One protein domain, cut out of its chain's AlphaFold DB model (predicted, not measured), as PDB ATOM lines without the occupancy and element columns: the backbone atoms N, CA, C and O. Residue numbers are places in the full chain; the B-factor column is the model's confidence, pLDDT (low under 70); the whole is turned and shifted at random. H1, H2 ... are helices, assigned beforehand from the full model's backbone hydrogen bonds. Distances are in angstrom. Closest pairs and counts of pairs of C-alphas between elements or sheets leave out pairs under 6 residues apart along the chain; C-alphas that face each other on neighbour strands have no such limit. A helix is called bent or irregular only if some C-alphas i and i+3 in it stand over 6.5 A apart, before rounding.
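Overview. This is residues 7 to 160 of the 189 residues of an uncharacterized protein of Candolleomyces aberdarensis (UniProt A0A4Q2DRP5). Picture a helical hairpin, H4 and H5, with H2 packed steeply on the side of H4 away from H5, and with the longest helix, H6, turning off in a corner at the far end of H5. H1 lies off toward one end of the long axis and touches no helix, short H3 meets the last residues of H2, and long stretches with no named element link these parts. The printed part has 154 residues with six named helices, H1 to H6 in that order, and no named strand; the class is all helix, though under half of the residues, 69 of 154, are in named elements. It is compact, with a radius of gyration of the C-alphas of 17.3 A, yet elongated, spanning 61 by 38 by 27 A.

Arrangement. Start at H6, residues 132 to 149, which has a kink of 31 degrees near residue 139 and is irregular: C-alphas 133 and 136 are 7.7 A apart. It and H5, residues 118 to 130, only just touch, only at the corner by their link, with 3 pairs of C-alphas within 8 A; the closest C-alphas, of Phe 129 and Val 138, are 6.1 A apart, and the helices are about perpendicular at 75 degrees. Go on to H4, residues 89 to 102: it touches H5 in a hairpin, a shallow tilt of 26 degrees, opposite ways, with closest C-alphas Ala 93 and Tyr 122 at 5.6 A. H2, residues 51 to 62, touches H4 at a steep tilt of 69.6 degrees, only just short of about perpendicular; their closest C-alphas, of Ile 53 and Ala 96, are 5.7 A apart. With residues 60 to 62 alone H2 touches H3, residues 78 to 81; look at the closest C-alphas, Phe 61 and Asn 78, at 4.8 A. H1, residues 10 to 17, is apart from each of the other helices. Every O i to N i+4 pair is within hydrogen-bond range in H1, H2, H4 and H5, and 12 of 14 are in H6; H3 is too short for such a pair.

Along the chain. Find C-alpha 132 at (164.284, 272.911, 156.688); from there H6 runs 25.1 A to C-alpha 149 at (186.695, 265.183, 148.350). H4 measures 20.1 A, H5 18.1 A, H2 15.6 A, H1 10.5 A and H3 4.9 A. H1 begins at C-alpha 10, (193.396, 292.520, 174.675).

Size, cuts and confidence. The C-alphas of Glu 20 and Ile 160 are the two farthest apart, 61.8 A. The printed part has no cut. The links H1 to H2, H2 to H3 and H4 to H5 are long. Mean pLDDT of the printed part is 76.1, and 60 residues are under 70: residues 7 to 27, 63 to 78, 80 to 81, 105 to 116 and 152 to 160.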
ATOM      1  N   ILE A   7     187.443 290.812 168.976       49.12
ATOM      2  CA  ILE A   7     188.600 289.891 168.936       49.12
ATOM      3  C   ILE A   7     189.947 290.647 169.007       49.12
ATOM      4  O   ILE A   7     190.981 290.074 169.367       49.12
ATOM      5  N   SER A   8     189.948 291.949 168.703       51.22
ATOM      6  CA  SER A   8     191.127 292.826 168.810       51.22
ATOM      7  C   SER A   8     191.355 293.387 170.219       51.22
ATOM      8  O   SER A   8     192.414 293.947 170.499       51.22
ATOM      9  N   GLN A   9     190.389 293.227 171.127       55.72
ATOM     10  CA  GLN A   9     190.490 293.747 172.482       55.72
ATOM     11  C   GLN A   9     191.303 292.791 173.363       55.72
ATOM     12  O   GLN A   9     190.947 291.636 173.598       55.72
ATOM     13  N   THR A  10     192.440 293.282 173.855       55.38
ATOM     14  CA  THR A  10     193.396 292.520 174.675       55.38
ATOM     15  C   THR A  10     192.773 291.962 175.951       55.38
ATOM     16  O   THR A  10     193.185 290.892 176.396       55.38
ATOM     17  N   TRP A  11     191.755 292.634 176.500       51.81
ATOM     18  CA  TRP A  11     191.015 292.179 177.675       51.81
ATOM     19  C   TRP A  11     190.074 291.009 177.364       51.81
ATOM     20  O   TRP A  11     190.044 290.079 178.154       51.81
ATOM     21  N   VAL A  12     189.419 290.963 176.195       58.25
ATOM     22  CA  VAL A  12     188.609 289.800 175.772       58.25
ATOM     23  C   VAL A  12     189.503 288.570 175.632       58.25
ATOM     24  O   VAL A  12     189.219 287.514 176.185       58.25
ATOM     25  N   ARG A  13     190.661 288.720 174.975       57.59
ATOM     26  CA  ARG A  13     191.660 287.640 174.883       57.59
ATOM     27  C   ARG A  13     192.189 287.217 176.252       57.59
ATOM     28  O   ARG A  13     192.532 286.053 176.433       57.59
ATOM     29  N   ARG A  14     192.317 288.162 177.188       61.03
ATOM     30  CA  ARG A  14     192.754 287.891 178.559       61.03
ATOM     31  C   ARG A  14     191.687 287.103 179.316       61.03
ATOM     32  O   ARG A  14     192.017 286.053 179.835       61.03
ATOM     33  N   GLN A  15     190.431 287.523 179.258       59.31
ATOM     34  CA  GLN A  15     189.310 286.852 179.916       59.31
ATOM     35  C   GLN A  15     189.006 285.468 179.339       59.31
ATOM     36  O   GLN A  15     188.670 284.562 180.090       59.31
ATOM     37  N   LEU A  16     189.204 285.266 178.031       60.72
ATOM     38  CA  LEU A  16     189.154 283.931 177.425       60.72
ATOM     39  C   LEU A  16     190.285 283.026 177.934       60.72
ATOM     40  O   LEU A  16     190.055 281.852 178.199       60.72
ATOM     41  N   ARG A  17     191.503 283.563 178.112       60.09
ATOM     42  CA  ARG A  17     192.628 282.812 178.705       60.09
ATOM     43  C   ARG A  17     192.441 282.542 180.197       60.09
ATOM     44  O   ARG A  17     192.828 281.482 180.671       60.09
ATOM     45  N   GLU A  18     191.869 283.500 180.916       67.56
ATOM     46  CA  GLU A  18     191.587 283.443 182.354       67.56
ATOM     47  C   GLU A  18     190.288 282.674 182.664       67.56
ATOM     48  O   GLU A  18     189.953 282.502 183.831       67.56
ATOM     49  N   LYS A  19     189.595 282.154 181.634       57.62
ATOM     50  CA  LYS A  19     188.344 281.373 181.725       57.62
ATOM     51  C   LYS A  19     187.167 282.134 182.356       57.62
ATOM     52  O   LYS A  19     186.208 281.525 182.813       57.62
ATOM     53  N   GLU A  20     187.211 283.465 182.340       53.94
ATOM     54  CA  GLU A  20     186.140 284.337 182.850       53.94
ATOM     55  C   GLU A  20     184.975 284.499 181.855       53.94
ATOM     56  O   GLU A  20     183.884 284.916 182.235       53.94
ATOM     57  N   LEU A  21     185.195 284.167 180.577       52.22
ATOM     58  CA  LEU A  21     184.194 284.215 179.508       52.22
ATOM     59  C   LEU A  21     183.991 282.817 178.911       52.22
ATOM     60  O   LEU A  21     184.896 282.278 178.274       52.22
ATOM     61  N   GLN A  22     182.786 282.264 179.062       52.75
ATOM     62  CA  GLN A  22     182.340 281.104 178.290       52.75
ATOM     63  C   GLN A  22     181.729 281.592 176.973       52.75
ATOM     64  O   GLN A  22     180.750 282.336 176.969       52.75
ATOM     65  N   ILE A  23     182.330 281.200 175.848       55.56
ATOM     66  CA  ILE A  23     181.757 281.442 174.520       55.56
ATOM     67  C   ILE A  23     180.666 280.383 174.306       55.56
ATOM     68  O   ILE A  23     181.011 279.199 174.281       55.56
ATOM     69  N   PRO A  24     179.383 280.760 174.158       57.44
ATOM     70  CA  PRO A  24     178.321 279.795 173.891       57.44
ATOM     71  C   PRO A  24     178.587 279.042 172.575       57.44
ATOM     72  O   PRO A  24     179.129 279.613 171.627       57.44
ATOM     73  N   GLY A  25     178.239 277.751 172.518       53.59
ATOM     74  CA  GLY A  25     178.575 276.854 171.400       53.59
ATOM     75  C   GLY A  25     178.070 277.294 170.018       53.59
ATOM     76  O   GLY A  25     178.635 276.880 169.007       53.59
ATOM     77  N   ASN A  26     177.077 278.186 169.974       57.88
ATOM     78  CA  ASN A  26     176.518 278.790 168.761       57.88
ATOM     79  C   ASN A  26     177.355 279.953 168.188       57.88
ATOM     80  O   ASN A  26     177.063 280.441 167.100       57.88
ATOM     81  N   LEU A  27     178.400 280.410 168.887       69.81
ATOM     82  CA  LEU A  27     179.388 281.326 168.321       69.81
ATOM     83  C   LEU A  27     180.489 280.523 167.639       69.81
ATOM     84  O   LEU A  27     181.486 280.119 168.249       69.81
ATOM     85  N   TRP A  28     180.294 280.282 166.348       83.94
ATOM     86  CA  TRP A  28     181.229 279.479 165.582       83.94
ATOM     87  C   TRP A  28     182.563 280.196 165.355       83.94
ATOM     88  O   TRP A  28     182.585 281.369 164.973       83.94
ATOM     89  N   PRO A  29     183.700 279.514 165.585       86.56
ATOM     90  CA  PRO A  29     185.011 280.117 165.380       86.56
ATOM     91  C   PRO A  29     185.263 280.468 163.911       86.56
ATOM     92  O   PRO A  29     184.882 279.716 163.021       86.56
ATOM     93  N   MET A  30     186.022 281.535 163.650       88.31
ATOM     94  CA  MET A  30     186.299 282.017 162.284       88.31
ATOM     95  C   MET A  30     186.897 280.963 161.343       88.31
ATOM     96  O   MET A  30     186.701 281.064 160.138       88.31
ATOM     97  N   PHE A  31     187.575 279.930 161.864       91.69
ATOM     98  CA  PHE A  31     188.147 278.869 161.028       91.69
ATOM     99  C   PHE A  31     187.099 278.084 160.231       91.69
ATOM    100  O   PHE A  31     187.475 277.378 159.295       91.69
ATOM    101  N   VAL A  32     185.812 278.147 160.609       94.25
ATOM    102  CA  VAL A  32     184.755 277.489 159.834       94.25
ATOM    103  C   VAL A  32     184.504 278.196 158.504       94.25
ATOM    104  O   VAL A  32     184.063 277.547 157.559       94.25
ATOM    105  N   TYR A  33     184.840 279.482 158.405       93.94
ATOM    106  CA  TYR A  33     184.633 280.290 157.212       93.94
ATOM    107  C   TYR A  33     185.809 280.206 156.238       93.94
ATOM    108  O   TYR A  33     186.980 280.136 156.623       93.94
ATOM    109  N   GLU A  34     185.498 280.258 154.946       93.62
ATOM    110  CA  GLU A  34     186.484 280.447 153.889       93.62
ATOM    111  C   GLU A  34     187.273 281.744 154.123       93.62
ATOM    112  O   GLU A  34     186.709 282.790 154.445       93.62
ATOM    113  N   ASN A  35     188.600 281.670 153.988       91.44
ATOM    114  CA  ASN A  35     189.519 282.780 154.268       91.44
ATOM    115  C   ASN A  35     189.353 283.408 155.666       91.44
ATOM    116  O   ASN A  35     189.725 284.566 155.857       91.44
ATOM    117  N   GLU A  36     188.772 282.676 156.625       90.12
ATOM    118  CA  GLU A  36     188.532 283.144 157.997       90.12
ATOM    119  C   GLU A  36     187.803 284.499 158.038       90.12
ATOM    120  O   GLU A  36     188.086 285.351 158.881       90.12
ATOM    121  N   THR A  37     186.881 284.716 157.094       87.38
ATOM    122  CA  THR A  37     186.165 285.983 156.907       87.38
ATOM    123  C   THR A  37     184.661 285.764 157.030       87.38
ATOM    124  O   THR A  37     184.116 284.867 156.399       87.38
ATOM    125  N   TYR A  38     183.996 286.602 157.828       86.56
ATOM    126  CA  TYR A  38     182.547 286.579 158.043       86.56
ATOM    127  C   TYR A  38     181.899 287.818 157.418       86.56
ATOM    128  O   TYR A  38     182.439 288.921 157.546       86.56
ATOM    129  N   ASP A  39     180.761 287.622 156.755       85.25
ATOM    130  CA  ASP A  39     179.962 288.661 156.105       85.25
ATOM    131  C   ASP A  39     178.609 288.784 156.827       85.25
ATOM    132  O   ASP A  39     177.800 287.859 156.788       85.25
ATOM    133  N   ASP A  40     178.379 289.913 157.512       84.19
ATOM    134  CA  ASP A  40     177.150 290.167 158.289       84.19
ATOM    135  C   ASP A  40     175.891 290.161 157.389       84.19
ATOM    136  O   ASP A  40     174.799 289.862 157.870       84.19
ATOM    137  N   GLU A  41     176.029 290.510 156.105       85.12
ATOM    138  CA  GLU A  41     174.910 290.599 155.153       85.12
ATOM    139  C   GLU A  41     174.651 289.264 154.438       85.12
ATOM    140  O   GLU A  41     173.557 289.032 153.930       85.12
ATOM    141  N   GLU A  42     175.651 288.378 154.406       88.75
ATOM    142  CA  GLU A  42     175.576 287.062 153.768       88.75
ATOM    143  C   GLU A  42     176.207 285.990 154.682       88.75
ATOM    144  O   GLU A  42     177.313 285.513 154.412       88.75
ATOM    145  N   PRO A  43     175.532 285.578 155.778       88.75
ATOM    146  CA  PRO A  43     176.124 284.700 156.793       88.75
ATOM    147  C   PRO A  43     176.566 283.324 156.280       88.75
ATOM    148  O   PRO A  43     177.484 282.729 156.837       88.75
ATOM    149  N   TRP A  44     175.949 282.821 155.208       93.69
ATOM    150  CA  TRP A  44     176.334 281.563 154.560       93.69
ATOM    151  C   TRP A  44     177.597 281.661 153.708       93.69
ATOM    152  O   TRP A  44     178.189 280.635 153.351       93.69
ATOM    153  N   LYS A  45     178.051 282.877 153.387       91.62
ATOM    154  CA  LYS A  45     179.207 283.091 152.523       91.62
ATOM    155  C   LYS A  45     180.446 282.430 153.118       91.62
ATOM    156  O   LYS A  45     180.999 282.860 154.126       91.62
ATOM    157  N   GLY A  46     180.906 281.367 152.460       91.88
ATOM    158  CA  GLY A  46     182.096 280.629 152.880       91.88
ATOM    159  C   GLY A  46     181.917 279.804 154.159       91.88
ATOM    160  O   GLY A  46     182.887 279.197 154.614       91.88
ATOM    161  N   LEU A  47     180.717 279.743 154.738       96.12
ATOM    162  CA  LEU A  47     180.438 278.997 155.961       96.12
ATOM    163  C   LEU A  47     180.705 277.489 155.765       96.12
ATOM    164  O   LEU A  47     180.328 276.893 154.758       96.12
ATOM    165  N   PHE A  48     181.425 276.877 156.711       97.00
ATOM    166  CA  PHE A  48     181.954 275.503 156.650       97.00
ATOM    167  C   PHE A  48     182.783 275.166 155.397       97.00
ATOM    168  O   PHE A  48     182.956 273.991 155.061       97.00
ATOM    169  N   ARG A  49     183.352 276.176 154.727       96.69
ATOM    170  CA  ARG A  49     184.326 276.018 153.630       96.69
ATOM    171  C   ARG A  49     185.754 276.376 154.058       96.69
ATOM    172  O   ARG A  49     186.650 276.467 153.223       96.69
ATOM    173  N   GLY A  50     185.980 276.544 155.361       95.31
ATOM    174  CA  GLY A  50     187.279 276.872 155.931       95.31
ATOM    175  C   GLY A  50     188.380 275.846 155.646       95.31
ATOM    176  O   GLY A  50     188.206 274.625 155.723       95.31
ATOM    177  N   ASP A  51     189.568 276.371 155.365       94.25
ATOM    178  CA  ASP A  51     190.727 275.627 154.872       94.25
ATOM    179  C   ASP A  51     191.212 274.544 155.856       94.25
ATOM    180  O   ASP A  51     191.636 273.452 155.457       94.25
ATOM    181  N   LEU A  52     191.121 274.828 157.161       93.75
ATOM    182  CA  LEU A  52     191.473 273.885 158.227       93.75
ATOM    183  C   LEU A  52     190.507 272.701 158.291       93.75
ATOM    184  O   LEU A  52     190.955 271.567 158.466       93.75
ATOM    185  N   ILE A  53     189.206 272.930 158.078       95.00
ATOM    186  CA  ILE A  53     188.203 271.857 158.041       95.00
ATOM    187  C   ILE A  53     188.463 270.959 156.836       95.00
ATOM    188  O   ILE A  53     188.499 269.740 156.980       95.00
ATOM    189  N   VAL A  54     188.727 271.532 155.657       93.12
ATOM    190  CA  VAL A  54     189.020 270.749 154.443       93.12
ATOM    191  C   VAL A  54     190.261 269.875 154.629       93.12
ATOM    192  O   VAL A  54     190.241 268.683 154.303       93.12
ATOM    193  N   LYS A  55     191.341 270.439 155.180       90.94
ATOM    194  CA  LYS A  55     192.577 269.695 155.473       90.94
ATOM    195  C   LYS A  55     192.339 268.605 156.521       90.94
ATOM    196  O   LYS A  55     192.768 267.470 156.315       90.94
ATOM    197  N   GLY A  56     191.601 268.917 157.588       91.25
ATOM    198  CA  GLY A  56     191.206 267.961 158.623       91.25
ATOM    199  C   GLY A  56     190.382 266.802 158.063       91.25
ATOM    200  O   GLY A  56     190.689 265.642 158.328       91.25
ATOM    201  N   PHE A  57     189.405 267.093 157.200       91.88
ATOM    202  CA  PHE A  57     188.554 266.085 156.570       91.88
ATOM    203  C   PHE A  57     189.388 265.119 155.735       91.88
ATOM    204  O   PHE A  57     189.263 263.901 155.861       91.88
ATOM    205  N   LYS A  58     190.290 265.653 154.903       86.44
ATOM    206  CA  LYS A  58     191.187 264.834 154.084       86.44
ATOM    207  C   LYS A  58     192.101 263.960 154.932       86.44
ATOM    208  O   LYS A  58     192.269 262.776 154.623       86.44
ATOM    209  N   HIS A  59     192.651 264.522 156.003       84.00
ATOM    210  CA  HIS A  59     193.510 263.797 156.928       84.00
ATOM    211  C   HIS A  59     192.767 262.635 157.609       84.00
ATOM    212  O   HIS A  59     193.275 261.516 157.622       84.00
ATOM    213  N   ILE A  60     191.548 262.883 158.104       83.94
ATOM    214  CA  ILE A  60     190.727 261.902 158.830       83.94
ATOM    215  C   ILE A  60     190.156 260.837 157.890       83.94
ATOM    216  O   ILE A  60     190.255 259.645 158.177       83.94
ATOM    217  N   PHE A  61     189.543 261.240 156.778       80.25
ATOM    218  CA  PHE A  61     188.759 260.335 155.943       80.25
ATOM    219  C   PHE A  61     189.524 259.831 154.721       80.25
ATOM    220  O   PHE A  61     189.402 258.663 154.376       80.25
ATOM    221  N   THR A  62     190.350 260.629 154.049       71.88
ATOM    222  CA  THR A  62     190.929 260.185 152.765       71.88
ATOM    223  C   THR A  62     192.324 259.577 152.874       71.88
ATOM    224  O   THR A  62     192.559 258.551 152.250       71.88
ATOM    225  N   SER A  63     193.244 260.178 153.633       62.50
ATOM    226  CA  SER A  63     194.608 259.711 153.957       62.50
ATOM    227  C   SER A  63     195.485 260.948 154.194       62.50
ATOM    228  O   SER A  63     195.351 261.913 153.438       62.50
ATOM    229  N   PRO A  64     196.451 260.923 155.129       52.94
ATOM    230  CA  PRO A  64     197.424 262.007 155.299       52.94
ATOM    231  C   PRO A  64     198.138 262.409 153.996       52.94
ATOM    232  O   PRO A  64     198.372 263.585 153.753       52.94
ATOM    233  N   THR A  65     198.405 261.443 153.109       50.50
ATOM    234  CA  THR A  65     199.105 261.659 151.821       50.50
ATOM    235  C   THR A  65     198.267 262.341 150.732       50.50
ATOM    236  O   THR A  65     198.795 262.680 149.681       50.50
ATOM    237  N   SER A  66     196.965 262.549 150.957       52.31
ATOM    238  CA  SER A  66     196.067 263.260 150.025       52.31
ATOM    239  C   SER A  66     196.088 264.786 150.189       52.31
ATOM    240  O   SER A  66     195.430 265.514 149.440       52.31
ATOM    241  N   VAL A  67     196.803 265.263 151.213       53.16
ATOM    242  CA  VAL A  67     196.978 266.688 151.502       53.16
ATOM    243  C   VAL A  67     198.030 267.304 150.563       53.16
ATOM    244  O   VAL A  67     197.930 268.488 150.247       53.16
ATOM    245  N   ASP A  68     198.944 266.490 150.021       44.12
ATOM    246  CA  ASP A  68     199.964 266.889 149.046       44.12
ATOM    247  C   ASP A  68     199.540 266.612 147.592       44.12
ATOM    248  O   ASP A  68     198.775 265.692 147.301       44.12
ATOM    249  N   LYS A  69     200.060 267.407 146.645       46.09
ATOM    250  CA  LYS A  69     199.735 267.323 145.203       46.09
ATOM    251  C   LYS A  69     200.192 266.023 144.519       46.09
ATOM    252  O   LYS A  69     199.829 265.814 143.364       46.09
ATOM    253  N   ASP A  70     200.957 265.170 145.200       41.53
ATOM    254  CA  ASP A  70     201.580 263.975 144.627       41.53
ATOM    255  C   ASP A  70     201.203 262.720 145.454       41.53
ATOM    256  O   ASP A  70     201.837 262.411 146.468       41.53
ATOM    257  N   PRO A  71     200.120 262.004 145.097       46.44
ATOM    258  CA  PRO A  71     199.540 260.977 145.953       46.44
ATOM    259  C   PRO A  71     200.339 259.668 145.877       46.44
ATOM    260  O   PRO A  71     200.078 258.801 145.044       46.44
ATOM    261  N   LYS A  72     201.285 259.474 146.799       45.59
ATOM    262  CA  LYS A  72     201.892 258.161 147.085       45.59
ATOM    263  C   LYS A  72     201.206 257.513 148.289       45.59
ATOM    264  O   LYS A  72     201.749 257.483 149.389       45.59
ATOM    265  N   ALA A  73     199.996 256.995 148.092       49.19
ATOM    266  CA  ALA A  73     199.271 256.288 149.148       49.19
ATOM    267  C   ALA A  73     199.681 254.802 149.216       49.19
ATOM    268  O   ALA A  73     199.498 254.057 148.256       49.19
ATOM    269  N   THR A  74     200.186 254.352 150.368       50.94
ATOM    270  CA  THR A  74     200.500 252.936 150.667       50.94
ATOM    271  C   THR A  74     199.370 252.194 151.395       50.94
ATOM    272  O   THR A  74     199.400 250.969 151.482       50.94
ATOM    273  N   ARG A  75     198.339 252.900 151.885       52.22
ATOM    274  CA  ARG A  75     197.119 252.324 152.488       52.22
ATOM    275  C   ARG A  75     195.865 253.027 151.970       52.22
ATOM    276  O   ARG A  75     195.888 254.223 151.688       52.22
ATOM    277  N   ALA A  76     194.770 252.275 151.858       55.09
ATOM    278  CA  ALA A  76     193.449 252.828 151.577       55.09
ATOM    279  C   ALA A  76     193.019 253.786 152.704       55.09
ATOM    280  O   ALA A  76     193.216 253.476 153.876       55.09
ATOM    281  N   GLY A  77     192.439 254.932 152.343       63.50
ATOM    282  CA  GLY A  77     191.852 255.879 153.293       63.50
ATOM    283  C   GLY A  77     190.665 255.327 154.062       63.50
ATOM    284  O   GLY A  77     189.978 254.442 153.555       63.50
ATOM    285  N   ASN A  78     190.359 255.914 155.220       68.12
ATOM    286  CA  ASN A  78     189.195 255.553 156.037       68.12
ATOM    287  C   ASN A  78     187.875 255.605 155.243       68.12
ATOM    288  O   ASN A  78     187.063 254.697 155.351       68.12
ATOM    289  N   ALA A  79     187.695 256.579 154.354       70.56
ATOM    290  CA  ALA A  79     186.561 256.684 153.443       70.56
ATOM    291  C   ALA A  79     186.461 255.460 152.530       70.56
ATOM    292  O   ALA A  79     185.397 254.872 152.397       70.56
ATOM    293  N   LYS A  80     187.579 255.008 151.949       68.75
ATOM    294  CA  LYS A  80     187.599 253.803 151.111       68.75
ATOM    295  C   LYS A  80     187.375 252.532 151.934       68.75
ATOM    296  O   LYS A  80     186.699 251.629 151.456       68.75
ATOM    297  N   ILE A  81     187.932 252.462 153.144       68.88
ATOM    298  CA  ILE A  81     187.763 251.326 154.065       68.88
ATOM    299  C   ILE A  81     186.298 251.187 154.489       68.88
ATOM    300  O   ILE A  81     185.771 250.079 154.505       68.88
ATOM    301  N   HIS A  82     185.632 252.301 154.782       72.62
ATOM    302  CA  HIS A  82     184.243 252.331 155.233       72.62
ATOM    303  C   HIS A  82     183.229 252.528 154.095       72.62
ATOM    304  O   HIS A  82     182.041 252.676 154.360       72.62
ATOM    305  N   GLY A  83     183.671 252.527 152.832       74.75
ATOM    306  CA  GLY A  83     182.789 252.672 151.670       74.75
ATOM    307  C   GLY A  83     182.094 254.033 151.559       74.75
ATOM    308  O   GLY A  83     181.057 254.135 150.911       74.75
ATOM    309  N   MET A  84     182.645 255.078 152.174       81.75
ATOM    310  CA  MET A  84     182.136 256.443 152.073       81.75
ATOM    311  C   MET A  84     182.354 256.971 150.650       81.75
ATOM    312  O   MET A  84     183.490 257.140 150.202       81.75
ATOM    313  N   THR A  85     181.255 257.209 149.938       80.62
ATOM    314  CA  THR A  85     181.234 257.708 148.551       80.62
ATOM    315  C   THR A  85     180.816 259.170 148.443       80.62
ATOM    316  O   THR A  85     180.938 259.757 147.369       80.62
ATOM    317  N   SER A  86     180.330 259.755 149.540       85.88
ATOM    318  CA  SER A  86     179.924 261.154 149.623       85.88
ATOM    319  C   SER A  86     180.189 261.736 151.010       85.88
ATOM    320  O   SER A  86     180.276 261.010 152.002       85.88
ATOM    321  N   VAL A  87     180.353 263.056 151.065       91.25
ATOM    322  CA  VAL A  87     180.410 263.832 152.308       91.25
ATOM    323  C   VAL A  87     178.994 263.985 152.863       91.25
ATOM    324  O   VAL A  87     178.063 264.244 152.103       91.25
ATOM    325  N   THR A  88     178.842 263.843 154.180       93.88
ATOM    326  CA  THR A  88     177.570 264.021 154.902       93.88
ATOM    327  C   THR A  88     177.631 265.231 155.842       93.88
ATOM    328  O   THR A  88     178.726 265.553 156.323       93.88
ATOM    329  N   PRO A  89     176.484 265.851 156.189       95.69
ATOM    330  CA  PRO A  89     176.411 266.904 157.208       95.69
ATOM    331  C   PRO A  89     177.142 266.535 158.506       95.69
ATOM    332  O   PRO A  89     178.048 267.241 158.949       95.69
ATOM    333  N   ALA A  90     176.852 265.345 159.041       94.31
ATOM    334  CA  ALA A  90     177.477 264.844 160.263       94.31
ATOM    335  C   ALA A  90     178.998 264.682 160.149       94.31
ATOM    336  O   ALA A  90     179.717 264.938 161.112       94.31
ATOM    337  N   SER A  91     179.525 264.301 158.978       94.19
ATOM    338  CA  SER A  91     180.979 264.216 158.789       94.19
ATOM    339  C   SER A  91     181.659 265.589 158.759       94.19
ATOM    340  O   SER A  91     182.771 265.708 159.270       94.19
ATOM    341  N   ILE A  92     181.002 266.626 158.225       95.94
ATOM    342  CA  ILE A  92     181.498 268.013 158.276       95.94
ATOM    343  C   ILE A  92     181.486 268.511 159.724       95.94
ATOM    344  O   ILE A  92     182.522 268.967 160.208       95.94
ATOM    345  N   ALA A  93     180.360 268.350 160.427       94.81
ATOM    346  CA  ALA A  93     180.222 268.729 161.834       94.81
ATOM    347  C   ALA A  93     181.282 268.040 162.704       94.81
ATOM    348  O   ALA A  93     181.996 268.693 163.462       94.81
ATOM    349  N   TYR A  94     181.472 266.730 162.520       92.88
ATOM    350  CA  TYR A  94     182.490 265.959 163.230       92.88
ATOM    351  C   TYR A  94     183.893 266.533 163.014       92.88
ATOM    352  O   TYR A  94     184.618 266.782 163.974       92.88
ATOM    353  N   VAL A  95     184.287 266.787 161.762       94.12
ATOM    354  CA  VAL A  95     185.621 267.324 161.458       94.12
ATOM    355  C   VAL A  95     185.797 268.734 162.009       94.12
ATOM    356  O   VAL A  95     186.856 269.027 162.560       94.12
ATOM    357  N   ALA A  96     184.783 269.593 161.903       93.75
ATOM    358  CA  ALA A  96     184.821 270.931 162.481       93.75
ATOM    359  C   ALA A  96     185.057 270.868 164.001       93.75
ATOM    360  O   ALA A  96     185.909 271.589 164.521       93.75
ATOM    361  N   THR A  97     184.389 269.945 164.698       91.50
ATOM    362  CA  THR A  97     184.597 269.698 166.131       91.50
ATOM    363  C   THR A  97     186.013 269.204 166.429       91.50
ATOM    364  O   THR A  97     186.660 269.717 167.341       91.50
ATOM    365  N   GLN A  98     186.540 268.268 165.631       89.88
ATOM    366  CA  GLN A  98     187.911 267.771 165.793       89.88
ATOM    367  C   GLN A  98     188.954 268.879 165.582       89.88
ATOM    368  O   GLN A  98     189.923 268.963 166.335       89.88
ATOM    369  N   VAL A  99     188.752 269.752 164.590       91.25
ATOM    370  CA  VAL A  99     189.619 270.915 164.347       91.25
ATOM    371  C   VAL A  99     189.524 271.907 165.503       91.25
ATOM    372  O   VAL A  99     190.558 272.339 166.006       91.25
ATOM    373  N   ARG A 100     188.314 272.223 165.986       87.25
ATOM    374  CA  ARG A 100     188.119 273.097 167.155       87.25
ATOM    375  C   ARG A 100     188.881 272.578 168.369       87.25
ATOM    376  O   ARG A 100     189.576 273.350 169.023       87.25
ATOM    377  N   PHE A 101     188.777 271.279 168.642       84.25
ATOM    378  CA  PHE A 101     189.495 270.640 169.739       84.25
ATOM    379  C   PHE A 101     191.016 270.709 169.545       84.25
ATOM    380  O   PHE A 101     191.725 271.104 170.465       84.25
ATOM    381  N   ALA A 102     191.520 270.412 168.343       84.94
ATOM    382  CA  ALA A 102     192.952 270.473 168.037       84.94
ATOM    383  C   ALA A 102     193.549 271.888 168.159       84.94
ATOM    384  O   ALA A 102     194.741 272.034 168.419       84.94
ATOM    385  N   LEU A 103     192.730 272.926 167.969       83.31
ATOM    386  CA  LEU A 103     193.110 274.328 168.163       83.31
ATOM    387  C   LEU A 103     192.949 274.803 169.615       83.31
ATOM    388  O   LEU A 103     193.376 275.909 169.948       83.31
ATOM    389  N   SER A 104     192.319 274.001 170.473       75.31
ATOM    390  CA  SER A 104     192.135 274.325 171.884       75.31
ATOM    391  C   SER A 104     193.381 273.976 172.704       75.31
ATOM    392  O   SER A 104     194.186 273.129 172.323       75.31
ATOM    393  N   SER A 105     193.536 274.607 173.868       68.38
ATOM    394  CA  SER A 105     194.573 274.240 174.842       68.38
ATOM    395  C   SER A 105     194.188 273.033 175.710       68.38
ATOM    396  O   SER A 105     194.918 272.715 176.650       68.38
ATOM    397  N   ALA A 106     193.039 272.399 175.457       61.81
ATOM    398  CA  ALA A 106     192.554 271.276 176.248       61.81
ATOM    399  C   ALA A 106     193.416 270.030 175.981       61.81
ATOM    400  O   ALA A 106     193.598 269.602 174.844       61.81
ATOM    401  N   GLY A 107     193.970 269.441 177.045       54.97
ATOM    402  CA  GLY A 107     194.883 268.295 176.945       54.97
ATOM    403  C   GLY A 107     194.198 266.949 176.674       54.97
ATOM    404  O   GLY A 107     194.884 265.974 176.372       54.97
ATOM    405  N   ALA A 108     192.869 266.868 176.790       58.28
ATOM    406  CA  ALA A 108     192.098 265.650 176.558       58.28
ATOM    407  C   ALA A 108     190.658 265.972 176.139       58.28
ATOM    408  O   ALA A 108     190.078 266.955 176.586       58.28
ATOM    409  N   PHE A 109     190.070 265.110 175.309       55.78
ATOM    410  CA  PHE A 109     188.659 265.197 174.936       55.78
ATOM    411  C   PHE A 109     187.817 264.655 176.098       55.78
ATOM    412  O   PHE A 109     187.622 263.444 176.218       55.78
ATOM    413  N   CYS A 110     187.383 265.522 177.009       52.56
ATOM    414  CA  CYS A 110     186.584 265.117 178.161       52.56
ATOM    415  C   CYS A 110     185.102 265.461 177.927       52.56
ATOM    416  O   CYS A 110     184.752 266.587 177.594       52.56
ATOM    417  N   ARG A 111     184.208 264.470 178.089       48.53
ATOM    418  CA  ARG A 111     182.748 264.645 177.909       48.53
ATOM    419  C   ARG A 111     182.127 265.605 178.924       48.53
ATOM    420  O   ARG A 111     181.061 266.143 178.678       48.53
ATOM    421  N   THR A 112     182.778 265.790 180.067       46.97
ATOM    422  CA  THR A 112     182.366 266.718 181.126       46.97
ATOM    423  C   THR A 112     183.170 268.015 181.102       46.97
ATOM    424  O   THR A 112     183.101 268.779 182.062       46.97
ATOM    425  N   ASP A 113     183.960 268.258 180.049       49.03
ATOM    426  CA  ASP A 113     184.741 269.484 179.933       49.03
ATOM    427  C   ASP A 113     183.840 270.638 179.498       49.03
ATOM    428  O   ASP A 113     183.593 270.877 178.316       49.03
ATOM    429  N   THR A 114     183.352 271.381 180.481       50.34
ATOM    430  CA  THR A 114     182.692 272.674 180.298       50.34
ATOM    431  C   THR A 114     183.622 273.745 179.703       50.34
ATOM    432  O   THR A 114     183.173 274.863 179.459       50.34
ATOM    433  N   GLU A 115     184.904 273.436 179.450       49.12
ATOM    434  CA  GLU A 115     185.879 274.355 178.843       49.12
ATOM    435  C   GLU A 115     185.806 274.406 177.313       49.12
ATOM    436  O   GLU A 115     185.964 275.470 176.712       49.12
ATOM    437  N   THR A 116     185.516 273.280 176.664       57.06
ATOM    438  CA  THR A 116     185.278 273.220 175.220       57.06
ATOM    439  C   THR A 116     183.968 272.511 175.001       57.06
ATOM    440  O   THR A 116     183.952 271.302 174.795       57.06
ATOM    441  N   ASP A 117     182.889 273.289 175.020       70.31
ATOM    442  CA  ASP A 117     181.509 272.888 174.745       70.31
ATOM    443  C   ASP A 117     181.354 272.311 173.319       70.31
ATOM    444  O   ASP A 117     180.878 272.951 172.384       70.31
ATOM    445  N   SER A 118     181.955 271.144 173.103       76.69
ATOM    446  CA  SER A 118     182.174 270.505 171.804       76.69
ATOM    447  C   SER A 118     180.946 269.725 171.377       76.69
ATOM    448  O   SER A 118     180.685 269.623 170.182       76.69
ATOM    449  N   GLU A 119     180.196 269.214 172.357       81.44
ATOM    450  CA  GLU A 119     178.868 268.651 172.148       81.44
ATOM    451  C   GLU A 119     177.919 269.736 171.648       81.44
ATOM    452  O   GLU A 119     177.401 269.582 170.549       81.44
ATOM    453  N   SER A 120     177.783 270.876 172.339       82.19
ATOM    454  CA  SER A 120     176.881 271.926 171.847       82.19
ATOM    455  C   SER A 120     177.362 272.551 170.542       82.19
ATOM    456  O   SER A 120     176.532 272.883 169.704       82.19
ATOM    457  N   PHE A 121     178.678 272.670 170.309       85.88
ATOM    458  CA  PHE A 121     179.176 273.069 168.989       85.88
ATOM    459  C   PHE A 121     178.716 272.072 167.918       85.88
ATOM    460  O   PHE A 121     178.051 272.478 166.972       85.88
ATOM    461  N   TYR A 122     178.996 270.775 168.086       89.50
ATOM    462  CA  TYR A 122     178.583 269.737 167.138       89.50
ATOM    463  C   TYR A 122     177.068 269.735 166.898       89.50
ATOM    464  O   TYR A 122     176.638 269.740 165.746       89.50
ATOM    465  N   THR A 123     176.277 269.771 167.972       89.00
ATOM    466  CA  THR A 123     174.814 269.809 167.912       89.00
ATOM    467  C   THR A 123     174.334 271.056 167.184       89.00
ATOM    468  O   THR A 123     173.549 270.918 166.261       89.00
ATOM    469  N   SER A 124     174.877 272.243 167.479       90.25
ATOM    470  CA  SER A 124     174.476 273.476 166.786       90.25
ATOM    471  C   SER A 124     174.755 273.436 165.279       90.25
ATOM    472  O   SER A 124     173.968 273.951 164.491       90.25
ATOM    473  N   VAL A 125     175.860 272.805 164.853       93.44
ATOM    474  CA  VAL A 125     176.157 272.623 163.422       93.44
ATOM    475  C   VAL A 125     175.145 271.683 162.775       93.44
ATOM    476  O   VAL A 125     174.686 271.949 161.666       93.44
ATOM    477  N   LEU A 126     174.801 270.583 163.450       93.44
ATOM    478  CA  LEU A 126     173.777 269.668 162.956       93.44
ATOM    479  C   LEU A 126     172.401 270.321 162.898       93.44
ATOM    480  O   LEU A 126     171.725 270.146 161.896       93.44
ATOM    481  N   GLU A 127     172.021 271.092 163.914       93.12
ATOM    482  CA  GLU A 127     170.754 271.822 163.945       93.12
ATOM    483  C   GLU A 127     170.630 272.754 162.734       93.12
ATOM    484  O   GLU A 127     169.613 272.692 162.053       93.12
ATOM    485  N   LEU A 128     171.678 273.518 162.384       93.88
ATOM    486  CA  LEU A 128     171.668 274.318 161.148       93.88
ATOM    487  C   LEU A 128     171.518 273.433 159.902       93.88
ATOM    488  O   LEU A 128     170.760 273.752 158.994       93.88
ATOM    489  N   PHE A 129     172.259 272.326 159.825       95.38
ATOM    490  CA  PHE A 129     172.227 271.458 158.645       95.38
ATOM    491  C   PHE A 129     170.927 270.660 158.487       95.38
ATOM    492  O   PHE A 129     170.645 270.180 157.387       95.38
ATOM    493  N   GLU A 130     170.165 270.484 159.561       94.12
ATOM    494  CA  GLU A 130     168.868 269.805 159.583       94.12
ATOM    495  C   GLU A 130     167.689 270.786 159.501       94.12
ATOM    496  O   GLU A 130     166.559 270.347 159.282       94.12
ATOM    497  N   ASP A 131     167.939 272.097 159.614       92.50
ATOM    498  CA  ASP A 131     166.915 273.126 159.452       92.50
ATOM    499  C   ASP A 131     166.332 273.077 158.036       92.50
ATOM    500  O   ASP A 131     167.048 273.112 157.030       92.50
ATOM    501  N   SER A 132     165.008 272.969 157.953       94.69
ATOM    502  CA  SER A 132     164.284 272.911 156.688       94.69
ATOM    503  C   SER A 132     164.417 274.181 155.851       94.69
ATOM    504  O   SER A 132     164.332 274.085 154.628       94.69
ATOM    505  N   GLU A 133     164.604 275.341 156.487       95.44
ATOM    506  CA  GLU A 133     164.722 276.630 155.791       95.44
ATOM    507  C   GLU A 133     166.090 276.802 155.121       95.44
ATOM    508  O   GLU A 133     166.195 277.511 154.129       95.44
ATOM    509  N   GLU A 134     167.102 276.072 155.591       95.00
ATOM    510  CA  GLU A 134     168.505 276.213 155.185       95.00
ATOM    511  C   GLU A 134     168.956 275.126 154.189       95.00
ATOM    512  O   GLU A 134     170.136 274.984 153.849       95.00
ATOM    513  N   GLN A 135     168.029 274.269 153.742       94.94
ATOM    514  CA  GLN A 135     168.384 273.090 152.949       94.94
ATOM    515  C   GLN A 135     168.975 273.437 151.580       94.94
ATOM    516  O   GLN A 135     169.761 272.645 151.060       94.94
ATOM    517  N   GLU A 136     168.632 274.579 150.983       96.06
ATOM    518  CA  GLU A 136     169.194 274.986 149.690       96.06
ATOM    519  C   GLU A 136     170.714 275.198 149.802       96.06
ATOM    520  O   GLU A 136     171.502 274.582 149.073       96.06
ATOM    521  N   GLU A 137     171.131 275.965 150.800       97.00
ATOM    522  CA  GLU A 137     172.510 276.301 151.124       97.00
ATOM    523  C   GLU A 137     173.285 275.067 151.594       97.00
ATOM    524  O   GLU A 137     174.431 274.842 151.182       97.00
ATOM    525  N   VAL A 138     172.649 274.201 152.392       96.75
ATOM    526  CA  VAL A 138     173.228 272.917 152.817       96.75
ATOM    527  C   VAL A 138     173.505 272.017 151.611       96.75
ATOM    528  O   VAL A 138     174.590 271.432 151.521       96.75
ATOM    529  N   GLN A 139     172.582 271.905 150.650       95.75
ATOM    530  CA  GLN A 139     172.815 271.108 149.441       95.75
ATOM    531  C   GLN A 139     173.917 271.709 148.558       95.75
ATOM    532  O   GLN A 139     174.733 270.961 148.000       95.75
ATOM    533  N   GLU A 140     174.004 273.038 148.457       96.38
ATOM    534  CA  GLU A 140     175.104 273.704 147.753       96.38
ATOM    535  C   GLU A 140     176.451 273.402 148.427       96.38
ATOM    536  O   GLU A 140     177.420 273.003 147.766       96.38
ATOM    537  N   LEU A 141     176.506 273.513 149.756       96.69
ATOM    538  CA  LEU A 141     177.676 273.181 150.560       96.69
ATOM    539  C   LEU A 141     178.101 271.723 150.342       96.69
ATOM    540  O   LEU A 141     179.270 271.460 150.045       96.69
ATOM    541  N   LEU A 142     177.174 270.767 150.429       95.38
ATOM    542  CA  LEU A 142     177.467 269.349 150.201       95.38
ATOM    543  C   LEU A 142     177.939 269.084 148.769       95.38
ATOM    544  O   LEU A 142     178.850 268.278 148.560       95.38
ATOM    545  N   THR A 143     177.372 269.768 147.777       94.31
ATOM    546  CA  THR A 143     177.810 269.670 146.378       94.31
ATOM    547  C   THR A 143     179.252 270.150 146.228       94.31
ATOM    548  O   THR A 143     180.094 269.448 145.651       94.31
ATOM    549  N   TRP A 144     179.572 271.302 146.820       94.81
ATOM    550  CA  TRP A 144     180.928 271.835 146.861       94.81
ATOM    551  C   TRP A 144     181.896 270.847 147.527       94.81
ATOM    552  O   TRP A 144     182.923 270.502 146.935       94.81
ATOM    553  N   TRP A 145     181.546 270.302 148.693       94.25
ATOM    554  CA  TRP A 145     182.371 269.328 149.418       94.25
ATOM    555  C   TRP A 145     182.612 268.047 148.619       94.25
ATOM    556  O   TRP A 145     183.753 267.593 148.493       94.25
ATOM    557  N   ASN A 146     181.563 267.479 148.024       89.94
ATOM    558  CA  ASN A 146     181.675 266.275 147.207       89.94
ATOM    559  C   ASN A 146     182.572 266.496 145.983       89.94
ATOM    560  O   ASN A 146     183.378 265.623 145.664       89.94
ATOM    561  N   SER A 147     182.530 267.682 145.366       88.06
ATOM    562  CA  SER A 147     183.441 268.033 144.267       88.06
ATOM    563  C   SER A 147     184.920 268.065 144.684       88.06
ATOM    564  O   SER A 147     185.803 267.747 143.884       88.06
ATOM    565  N   LYS A 148     185.209 268.419 145.944       86.69
ATOM    566  CA  LYS A 148     186.574 268.537 146.484       86.69
ATOM    567  C   LYS A 148     187.128 267.216 147.009       86.69
ATOM    568  O   LYS A 148     188.328 266.970 146.877       86.69
ATOM    569  N   ILE A 149     186.284 266.404 147.642       85.44
ATOM    570  CA  ILE A 149     186.695 265.183 148.350       85.44
ATOM    571  C   ILE A 149     186.496 263.936 147.489       85.44
ATOM    572  O   ILE A 149     187.358 263.057 147.466       85.44
ATOM    573  N   PHE A 150     185.396 263.873 146.739       82.25
ATOM    574  CA  PHE A 150     184.996 262.716 145.945       82.25
ATOM    575  C   PHE A 150     184.770 263.083 144.464       82.25
ATOM    576  O   PHE A 150     183.723 262.752 143.903       82.25
ATOM    577  N   PRO A 151     185.759 263.688 143.768       74.44
ATOM    578  CA  PRO A 151     185.594 264.182 142.395       74.44
ATOM    579  C   PRO A 151     185.201 263.088 141.388       74.44
ATOM    580  O   PRO A 151     184.596 263.359 140.354       74.44
ATOM    581  N   SER A 152     185.546 261.830 141.674       69.06
ATOM    582  CA  SER A 152     185.179 260.672 140.849       69.06
ATOM    583  C   SER A 152     183.701 260.288 140.958       69.06
ATOM    584  O   SER A 152     183.183 259.659 140.041       69.06
ATOM    585  N   PHE A 153     183.042 260.644 142.064       65.19
ATOM    586  CA  PHE A 153     181.632 260.354 142.338       65.19
ATOM    587  C   PHE A 153     180.733 261.569 142.087       65.19
ATOM    588  O   PHE A 153     179.561 261.400 141.774       65.19
ATOM    589  N   SER A 154     181.286 262.782 142.160       58.56
ATOM    590  CA  SER A 154     180.567 264.030 141.890       58.56
ATOM    591  C   SER A 154     180.457 264.378 140.401       58.56
ATOM    592  O   SER A 154     179.842 265.382 140.056       58.56
ATOM    593  N   ASN A 155     181.089 263.609 139.506       51.75
ATOM    594  CA  ASN A 155     181.083 263.917 138.081       51.75
ATOM    595  C   ASN A 155     179.903 263.206 137.396       51.75
ATOM    596  O   ASN A 155     179.900 261.968 137.370       51.75
ATOM    597  N   PRO A 156     178.937 263.924 136.793       48.62
ATOM    598  CA  PRO A 156     177.984 263.295 135.894       48.62
ATOM    599  C   PRO A 156     178.795 262.684 134.750       48.62
ATOM    600  O   PRO A 156     179.443 263.400 133.997       48.62
ATOM    601  N   MET A 157     178.850 261.349 134.725       44.62
ATOM    602  CA  MET A 157     179.324 260.485 133.645       44.62
ATOM    603  C   MET A 157     180.264 261.195 132.658       44.62
ATOM    604  O   MET A 157     179.795 261.790 131.689       44.62
ATOM    605  N   LYS A 158     181.590 261.137 132.897       50.53
ATOM    606  CA  LYS A 158     182.590 261.663 131.944       50.53
ATOM    607  C   LYS A 158     182.150 261.263 130.531       50.53
ATOM    608  O   LYS A 158     182.006 260.054 130.307       50.53
ATOM    609  N   PRO A 159     181.905 262.216 129.610       52.41
ATOM    610  CA  PRO A 159     181.459 261.876 128.272       52.41
ATOM    611  C   PRO A 159     182.478 260.902 127.704       52.41
ATOM    612  O   PRO A 159     183.676 261.191 127.678       52.41
ATOM    613  N   ILE A 160     182.002 259.703 127.360       57.25
ATOM    614  CA  ILE A 160     182.831 258.653 126.780       57.25
ATOM    615  C   ILE A 160     183.526 259.304 125.581       57.25
ATOM    616  O   ILE A 160     182.820 259.735 124.666       57.25
TER     617      ILE A 160